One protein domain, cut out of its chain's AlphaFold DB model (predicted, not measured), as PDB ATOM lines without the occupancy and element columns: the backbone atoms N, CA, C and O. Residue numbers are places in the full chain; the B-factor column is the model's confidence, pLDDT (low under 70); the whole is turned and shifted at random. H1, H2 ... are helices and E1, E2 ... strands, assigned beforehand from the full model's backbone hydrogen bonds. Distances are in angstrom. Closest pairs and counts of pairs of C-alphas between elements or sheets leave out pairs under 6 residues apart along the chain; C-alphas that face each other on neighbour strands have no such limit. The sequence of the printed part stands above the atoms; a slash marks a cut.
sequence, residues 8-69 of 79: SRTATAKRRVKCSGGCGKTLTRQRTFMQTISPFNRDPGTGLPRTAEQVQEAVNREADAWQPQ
ATOM      1  N   SER A   8     196.434 193.218 192.964       85.81
ATOM      2  CA  SER A   8     196.790 191.851 193.323       85.81
ATOM      3  C   SER A   8     197.043 191.754 194.824       85.81
ATOM      4  O   SER A   8     197.730 192.578 195.427       85.81
ATOM      5  N   ARG A   9     196.481 190.717 195.440       90.38
ATOM      6  CA  ARG A   9     196.776 190.313 196.812       90.38
ATOM      7  C   ARG A   9     197.522 188.999 196.783       90.38
ATOM      8  O   ARG A   9     197.183 188.102 196.010       90.38
ATOM      9  N   THR A  10     198.542 188.900 197.621       91.75
ATOM     10  CA  THR A  10     199.400 187.725 197.714       91.75
ATOM     11  C   THR A  10     199.502 187.261 199.162       91.75
ATOM     12  O   THR A  10     199.438 188.060 200.094       91.75
ATOM     13  N   ALA A  11     199.672 185.958 199.354       93.38
ATOM     14  CA  ALA A  11     200.099 185.382 200.621       93.38
ATOM     15  C   ALA A  11     201.130 184.299 200.334       93.38
ATOM     16  O   ALA A  11     201.010 183.535 199.375       93.38
ATOM     17  N   THR A  12     202.170 184.235 201.156       94.25
ATOM     18  CA  THR A  12     203.213 183.221 201.019       94.25
ATOM     19  C   THR A  12     203.131 182.269 202.193       94.25
ATOM     20  O   THR A  12     203.347 182.665 203.334       94.25
ATOM     21  N   ALA A  13     202.861 181.001 201.904       95.06
ATOM     22  CA  ALA A  13     202.930 179.941 202.889       95.06
ATOM     23  C   ALA A  13     204.325 179.319 202.868       95.06
ATOM     24  O   ALA A  13     204.852 178.962 201.811       95.06
ATOM     25  N   LYS A  14     204.920 179.149 204.051       95.81
ATOM     26  CA  LYS A  14     206.197 178.456 204.237       95.81
ATOM     27  C   LYS A  14     206.036 177.401 205.316       95.81
ATOM     28  O   LYS A  14     205.671 177.715 206.443       95.81
ATOM     29  N   ARG A  15     206.321 176.147 204.979       93.25
ATOM     30  CA  ARG A  15     206.155 175.005 205.883       93.25
ATOM     31  C   ARG A  15     207.385 174.117 205.864       93.25
ATOM     32  O   ARG A  15     208.034 173.945 204.832       93.25
ATOM     33  N   ARG A  16     207.703 173.558 207.029       92.88
ATOM     34  CA  ARG A  16     208.740 172.538 207.188       92.88
ATOM     35  C   ARG A  16     208.058 171.187 207.333       92.88
ATOM     36  O   ARG A  16     207.209 171.033 208.202       92.88
ATOM     37  N   VAL A  17     208.426 170.231 206.492       91.69
ATOM     38  CA  VAL A  17     207.896 168.863 206.523       91.69
ATOM     39  C   VAL A  17     209.035 167.863 206.543       91.69
ATOM     40  O   VAL A  17     210.089 168.101 205.959       91.69
ATOM     41  N   LYS A  18     208.848 166.746 207.242       92.25
ATOM     42  CA  LYS A  18     209.816 165.650 207.221       92.25
ATOM     43  C   LYS A  18     209.606 164.796 205.974       92.25
ATOM     44  O   LYS A  18     208.470 164.550 205.588       92.25
ATOM     45  N   CYS A  19     210.713 164.350 205.391       91.69
ATOM     46  CA  CYS A  19     210.778 163.408 204.281       91.69
ATOM     47  C   CYS A  19     209.999 162.127 204.611       91.69
ATOM     48  O   CYS A  19     210.430 161.390 205.499       91.69
ATOM     49  N   SER A  20     208.893 161.847 203.915       87.62
ATOM     50  CA  SER A  20     208.135 160.597 204.099       87.62
ATOM     51  C   SER A  20     208.788 159.388 203.423       87.62
ATOM     52  O   SER A  20     208.545 158.264 203.842       87.62
ATOM     53  N   GLY A  21     209.669 159.593 202.438       84.56
ATOM     54  CA  GLY A  21     210.375 158.520 201.720       84.56
ATOM     55  C   GLY A  21     211.547 157.885 202.484       84.56
ATOM     56  O   GLY A  21     212.514 157.449 201.875       84.56
ATOM     57  N   GLY A  22     211.527 157.913 203.820       81.44
ATOM     58  CA  GLY A  22     212.512 157.233 204.674       81.44
ATOM     59  C   GLY A  22     213.848 157.958 204.879       81.44
ATOM     60  O   GLY A  22     214.629 157.567 205.740       81.44
ATOM     61  N   CYS A  23     214.110 159.060 204.169       86.12
ATOM     62  CA  CYS A  23     215.403 159.744 204.234       86.12
ATOM     63  C   CYS A  23     215.639 160.607 205.487       86.12
ATOM     64  O   CYS A  23     216.727 161.157 205.660       86.12
ATOM     65  N   GLY A  24     214.613 160.819 206.319       84.00
ATOM     66  CA  GLY A  24     214.691 161.601 207.563       84.00
ATOM     67  C   GLY A  24     214.956 163.108 207.398       84.00
ATOM     68  O   GLY A  24     214.893 163.855 208.374       84.00
ATOM     69  N   LYS A  25     215.218 163.589 206.175       89.38
ATOM     70  CA  LYS A  25     215.520 165.000 205.891       89.38
ATOM     71  C   LYS A  25     214.319 165.898 206.185       89.38
ATOM     72  O   LYS A  25     213.176 165.530 205.931       89.38
ATOM     73  N   THR A  26     214.578 167.113 206.665       92.00
ATOM     74  CA  THR A  26     213.544 168.151 206.797       92.00
ATOM     75  C   THR A  26     213.548 169.032 205.555       92.00
ATOM     76  O   THR A  26     214.554 169.654 205.226       92.00
ATOM     77  N   LEU A  27     212.413 169.096 204.870       92.38
ATOM     78  CA  LEU A  27     212.196 169.899 203.678       92.38
ATOM     79  C   LEU A  27     211.510 171.199 204.066       92.38
ATOM     80  O   LEU A  27     210.496 171.196 204.760       92.38
ATOM     81  N   THR A  28     212.042 172.316 203.584       93.81
ATOM     82  CA  THR A  28     211.325 173.591 203.624       93.81
ATOM     83  C   THR A  28     210.639 173.780 202.283       93.81
ATOM     84  O   THR A  28     211.300 173.834 201.248       93.81
ATOM     85  N   ARG A  29     209.313 173.869 202.295       93.19
ATOM     86  CA  ARG A  29     208.507 174.144 201.110       93.19
ATOM     87  C   ARG A  29     207.896 175.528 201.255       93.19
ATOM     88  O   ARG A  29     207.399 175.885 202.324       93.19
ATOM     89  N   GLN A  30     207.927 176.289 200.170       94.94
ATOM     90  CA  GLN A  30     207.311 177.605 200.085       94.94
ATOM     91  C   GLN A  30     206.429 177.670 198.842       94.94
ATOM     92  O   GLN A  30     206.828 177.184 197.785       94.94
ATOM     93  N   ARG A  31     205.249 178.273 198.973       94.69
ATOM     94  CA  ARG A  31     204.362 178.571 197.851       94.69
ATOM     95  C   ARG A  31     203.716 179.933 198.057       94.69
ATOM     96  O   ARG A  31     203.274 180.251 199.158       94.69
ATOM     97  N   THR A  32     203.672 180.719 196.990       93.94
ATOM     98  CA  THR A  32     202.971 182.003 196.967       93.94
ATOM     99  C   THR A  32     201.636 181.819 196.259       93.94
ATOM    100  O   THR A  32     201.575 181.264 195.163       93.94
ATOM    101  N   PHE A  33     200.578 182.264 196.920       92.62
ATOM    102  CA  PHE A  33     199.212 182.322 196.421       92.62
ATOM    103  C   PHE A  33     198.912 183.766 196.044       92.62
ATOM    104  O   PHE A  33     199.374 184.691 196.716       92.62
ATOM    105  N   MET A  34     198.181 183.963 194.953       91.06
ATOM    106  CA  MET A  34     197.855 185.284 194.436       91.06
ATOM    107  C   MET A  34     196.448 185.282 193.862       91.06
ATOM    108  O   MET A  34     196.094 184.394 193.091       91.06
ATOM    109  N   GLN A  35     195.684 186.318 194.183       88.88
ATOM    110  CA  GLN A  35     194.424 186.622 193.521       88.88
ATOM    111  C   GLN A  35     194.351 188.111 193.198       88.88
ATOM    112  O   GLN A  35     194.915 188.950 193.899       88.88
ATOM    113  N   THR A  36     193.626 188.439 192.134       85.44
ATOM    114  CA  THR A  36     193.422 189.820 191.697       85.44
ATOM    115  C   THR A  36     192.001 190.255 192.024       85.44
ATOM    116  O   THR A  36     191.034 189.543 191.731       85.44
ATOM    117  N   ILE A  37     191.873 191.444 192.609       80.81
ATOM    118  CA  ILE A  37     190.599 192.149 192.723       80.81
ATOM    119  C   ILE A  37     190.167 192.513 191.304       80.81
ATOM    120  O   ILE A  37     190.836 193.287 190.619       80.81
ATOM    121  N   SER A  38     189.067 191.930 190.836       75.44
ATOM    122  CA  SER A  38     188.517 192.236 189.520       75.44
ATOM    123  C   SER A  38     186.991 192.325 189.581       75.44
ATOM    124  O   SER A  38     186.372 191.661 190.414       75.44
ATOM    125  N   PRO A  39     186.351 193.083 188.671       69.88
ATOM    126  CA  PRO A  39     184.887 193.143 188.566       69.88
ATOM    127  C   PRO A  39     184.215 191.785 188.277       69.88
ATOM    128  O   PRO A  39     182.995 191.639 188.403       69.88
ATOM    129  N   PHE A  40     185.011 190.803 187.849       70.38
ATOM    130  CA  PHE A  40     184.590 189.447 187.507       70.38
ATOM    131  C   PHE A  40     184.793 188.462 188.663       70.38
ATOM    132  O   PHE A  40     184.155 187.414 188.690       70.38
ATOM    133  N   ASN A  41     185.636 188.804 189.642       69.38
ATOM    134  CA  ASN A  41     185.839 188.017 190.849       69.38
ATOM    135  C   ASN A  41     184.750 188.396 191.858       69.38
ATOM    136  O   ASN A  41     184.959 189.244 192.722       69.38
ATOM    137  N   ARG A  42     183.545 187.857 191.659       71.94
ATOM    138  CA  ARG A  42     182.353 188.227 192.430       71.94
ATOM    139  C   ARG A  42     182.185 187.349 193.663       71.94
ATOM    140  O   ARG A  42     182.517 186.162 193.662       71.94
ATOM    141  N   ASP A  43     181.673 187.951 194.722       69.12
ATOM    142  CA  ASP A  43     181.225 187.242 195.906       69.12
ATOM    143  C   ASP A  43     179.925 186.473 195.589       69.12
ATOM    144  O   ASP A  43     178.986 187.062 195.048       69.12
ATOM    145  N   PRO A  44     179.851 185.163 195.885       67.19
ATOM    146  CA  PRO A  44     178.684 184.352 195.549       67.19
ATOM    147  C   PRO A  44     177.440 184.694 196.380       67.19
ATOM    148  O   PRO A  44     176.338 184.373 195.947       67.19
ATOM    149  N   GLY A  45     177.589 185.334 197.546       69.69
ATOM    150  CA  GLY A  45     176.462 185.712 198.404       69.69
ATOM    151  C   GLY A  45     175.802 187.028 197.994       69.69
ATOM    152  O   GLY A  45     174.588 187.174 198.105       69.69
ATOM    153  N   THR A  46     176.589 187.984 197.502       71.00
ATOM    154  CA  THR A  46     176.130 189.354 197.207       71.00
ATOM    155  C   THR A  46     176.141 189.706 195.719       71.00
ATOM    156  O   THR A  46     175.531 190.695 195.318       71.00
ATOM    157  N   GLY A  47     176.836 188.931 194.879       68.88
ATOM    158  CA  GLY A  47     176.990 189.195 193.445       68.88
ATOM    159  C   GLY A  47     177.873 190.406 193.113       68.88
ATOM    160  O   GLY A  47     178.057 190.729 191.936       68.88
ATOM    161  N   LEU A  48     178.436 191.069 194.128       77.75
ATOM    162  CA  LEU A  48     179.330 192.215 193.986       77.75
ATOM    163  C   LEU A  48     180.781 191.758 193.778       77.75
ATOM    164  O   LEU A  48     181.141 190.659 194.203       77.75
ATOM    165  N   PRO A  49     181.641 192.572 193.138       77.19
ATOM    166  CA  PRO A  49     183.078 192.316 193.109       77.19
ATOM    167  C   PRO A  49     183.623 192.144 194.528       77.19
ATOM    168  O   PRO A  49     183.276 192.924 195.418       77.19
ATOM    169  N   ARG A  50     184.485 191.145 194.729       79.06
ATOM    170  CA  ARG A  50     185.119 190.908 196.024       79.06
ATOM    171  C   ARG A  50     185.905 192.138 196.460       79.06
ATOM    172  O   ARG A  50     186.632 192.738 195.666       79.06
ATOM    173  N   THR A  51     185.778 192.493 197.731       83.31
ATOM    174  CA  THR A  51     186.572 193.562 198.342       83.31
ATOM    175  C   THR A  51     188.027 193.125 198.506       83.31
ATOM    176  O   THR A  51     188.357 191.938 198.445       83.31
ATOM    177  N   ALA A  52     188.920 194.084 198.756       82.69
ATOM    178  CA  ALA A  52     190.321 193.782 199.040       82.69
ATOM    179  C   ALA A  52     190.493 192.825 200.229       82.69
ATOM    180  O   ALA A  52     191.349 191.945 200.178       82.69
ATOM    181  N   GLU A  53     189.659 192.974 201.258       83.69
ATOM    182  CA  GLU A  53     189.657 192.123 202.449       83.69
ATOM    183  C   GLU A  53     189.215 190.699 202.112       83.69
ATOM    184  O   GLU A  53     189.899 189.750 202.479       83.69
ATOM    185  N   GLN A  54     188.144 190.541 201.329       84.44
ATOM    186  CA  GLN A  54     187.663 189.225 200.896       84.44
ATOM    187  C   GLN A  54     188.691 188.490 200.030       84.44
ATOM    188  O   GLN A  54     188.890 187.285 200.183       84.44
ATOM    189  N   VAL A  55     189.362 189.203 199.118       86.06
ATOM    190  CA  VAL A  55     190.435 188.614 198.306       86.06
ATOM    191  C   VAL A  55     191.627 188.241 199.188       86.06
ATOM    192  O   VAL A  55     192.172 187.151 199.034       86.06
ATOM    193  N   GLN A  56     192.011 189.085 200.149       87.62
ATOM    194  CA  GLN A  56     193.094 188.756 201.076       87.62
ATOM    195  C   GLN A  56     192.758 187.535 201.942       87.62
ATOM    196  O   GLN A  56     193.601 186.652 202.100       87.62
ATOM    197  N   GLU A  57     191.539 187.450 202.474       89.75
ATOM    198  CA  GLU A  57     191.091 186.311 203.271       89.75
ATOM    199  C   GLU A  57     191.086 185.021 202.445       89.75
ATOM    200  O   GLU A  57     191.552 183.988 202.919       89.75
ATOM    201  N   ALA A  58     190.631 185.078 201.190       87.62
ATOM    202  CA  ALA A  58     190.658 183.928 200.291       87.62
ATOM    203  C   ALA A  58     192.091 183.431 200.044       87.62
ATOM    204  O   ALA A  58     192.361 182.237 200.167       87.62
ATOM    205  N   VAL A  59     193.023 184.345 199.759       91.50
ATOM    206  CA  VAL A  59     194.433 184.009 199.519       91.50
ATOM    207  C   VAL A  59     195.100 183.465 200.791       91.50
ATOM    208  O   VAL A  59     195.868 182.506 200.716       91.50
ATOM    209  N   ASN A  60     194.774 184.014 201.965       91.69
ATOM    210  CA  ASN A  60     195.238 183.486 203.252       91.69
ATOM    211  C   ASN A  60     194.677 182.084 203.518       91.69
ATOM    212  O   ASN A  60     195.421 181.188 203.900       91.69
ATOM    213  N   ARG A  61     193.390 181.856 203.242       92.12
ATOM    214  CA  ARG A  61     192.749 180.547 203.409       92.12
ATOM    215  C   ARG A  61     193.368 179.490 202.498       92.12
ATOM    216  O   ARG A  61     193.575 178.364 202.937       92.12
ATOM    217  N   GLU A  62     193.704 179.839 201.257       91.38
ATOM    218  CA  GLU A  62     194.457 178.955 200.357       91.38
ATOM    219  C   GLU A  62     195.863 178.652 200.894       91.38
ATOM    220  O   GLU A  62     196.297 177.498 200.889       91.38
ATOM    221  N   ALA A  63     196.559 179.673 201.400       92.38
ATOM    222  CA  ALA A  63     197.869 179.529 202.024       92.38
ATOM    223  C   ALA A  63     197.833 178.632 203.280       92.38
ATOM    224  O   ALA A  63     198.737 177.816 203.491       92.38
ATOM    225  N   ASP A  64     196.773 178.726 204.082       91.81
ATOM    226  CA  ASP A  64     196.568 177.928 205.293       91.81
ATOM    227  C   ASP A  64     196.098 176.499 204.998       91.81
ATOM    228  O   ASP A  64     196.515 175.554 205.674       91.81
ATOM    229  N   ALA A  65     195.287 176.308 203.958       93.19
ATOM    230  CA  ALA A  65     194.872 174.986 203.496       93.19
ATOM    231  C   ALA A  65     196.005 174.229 202.783       93.19
ATOM    232  O   ALA A  65     195.919 173.013 202.589       93.19
ATOM    233  N   TRP A  66     197.079 174.919 202.389       94.62
ATOM    234  CA  TRP A  66     198.169 174.308 201.647       94.62
ATOM    235  C   TRP A  66     198.941 173.273 202.466       94.62
ATOM    236  O   TRP A  66     199.617 173.579 203.454       94.62
ATOM    237  N   GLN A  67     198.912 172.037 201.975       92.75
ATOM    238  CA  GLN A  67     199.714 170.932 202.480       92.75
ATOM    239  C   GLN A  67     200.841 170.633 201.478       92.75
ATOM    240  O   GLN A  67     200.570 170.195 200.359       92.75
ATOM    241  N   PRO A  68     202.109 170.919 201.818       90.38
ATOM    242  CA  PRO A  68     203.228 170.651 200.927       90.38
ATOM    243  C   PRO A  68     203.521 169.153 200.831       90.38
ATOM    244  O   PRO A  68     203.387 168.418 201.808       90.38
ATOM    245  N   GLN A  69     204.028 168.724 199.676       87.94
ATOM    246  CA  GLN A  69     204.538 167.367 199.511       87.94
ATOM    247  C   GLN A  69     205.693 167.097 200.483       87.94
ATOM    248  O   GLN A  69     206.673 167.851 200.549       87.94
TER     249      GLN A  69
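This is residues 8 to 69 of the 79 residues of an uncharacterized protein of Nocardiopsis gilva YIM 90087 (UniProt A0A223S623). A long two-stranded hairpin, E1 and E2, makes the length of a rod, and a single helix, H1, packs along the half of it where E1 begins and E2 ends. The turn of the hairpin, residues 19 to 25, lies at one end of the rod, and a long loop, residues 37 to 51, lies at the other and leads back into the helix. The printed part has 62 residues, with two named strands and one named helix in the order E1, E2, H1; the sheet has the order E1 - E2 and is antiparallel. The class is mixed, helices and strands. The whole is only just loose, close to extended, with a radius of gyration of the C-alphas of 15.7 A and spans of 50 by 19 by 15 A.

E1 takes residues 8 to 18 and measures 32.4 A from first to last C-alpha, beginning at C-alpha 8 at (196.790, 191.851, 193.323). E2 takes residues 26 to 36 and measures 33.2 A, from C-alpha 26 at (213.544, 168.151, 206.797). H1 takes residues 52 to 65 and measures 19.8 A, ending at C-alpha 65 at (194.872, 174.986, 203.496).

E1 and E2 form a hairpin of antiparallel neighbours, with 164 degrees between their N-to-C directions. C-alphas that face each other run from 8 and 36, 4.3 A apart, to 18 and 26, 4.5 A apart. Among the backbone pairs within hydrogen-bond range are N 9 and O 35, 2.8 A apart, and N 27 and O 17, 2.8 A apart. H1 has 13 pairs of C-alphas within 8 A with E1; the closest are those of Ala 13 and Ala 63, 5.2 A apart. With E2 it has 11 such pairs; the closest are the C-alphas of Phe 33 and Val 59, 5.9 A apart. The centre of H1 is 11.6 A from that of E1 and 12.9 A from that of E2. In H1 every O i to N i+4 pair is within hydrogen-bond range.

The two C-alphas farthest apart are those of Cys 23 and Thr 46, 49.7 A. The first and last printed C-alphas, of Ser 8 and Gln 69, are 26.4 A apart. The printed part has no cut. The link from E1 to E2 is short, with 7 residues, and the link from E2 to H1 is long, with 15 residues. The mean pLDDT of the printed part is 86.2; residues 39, 41, 43 to 45 and 47, in that long link, are under 70.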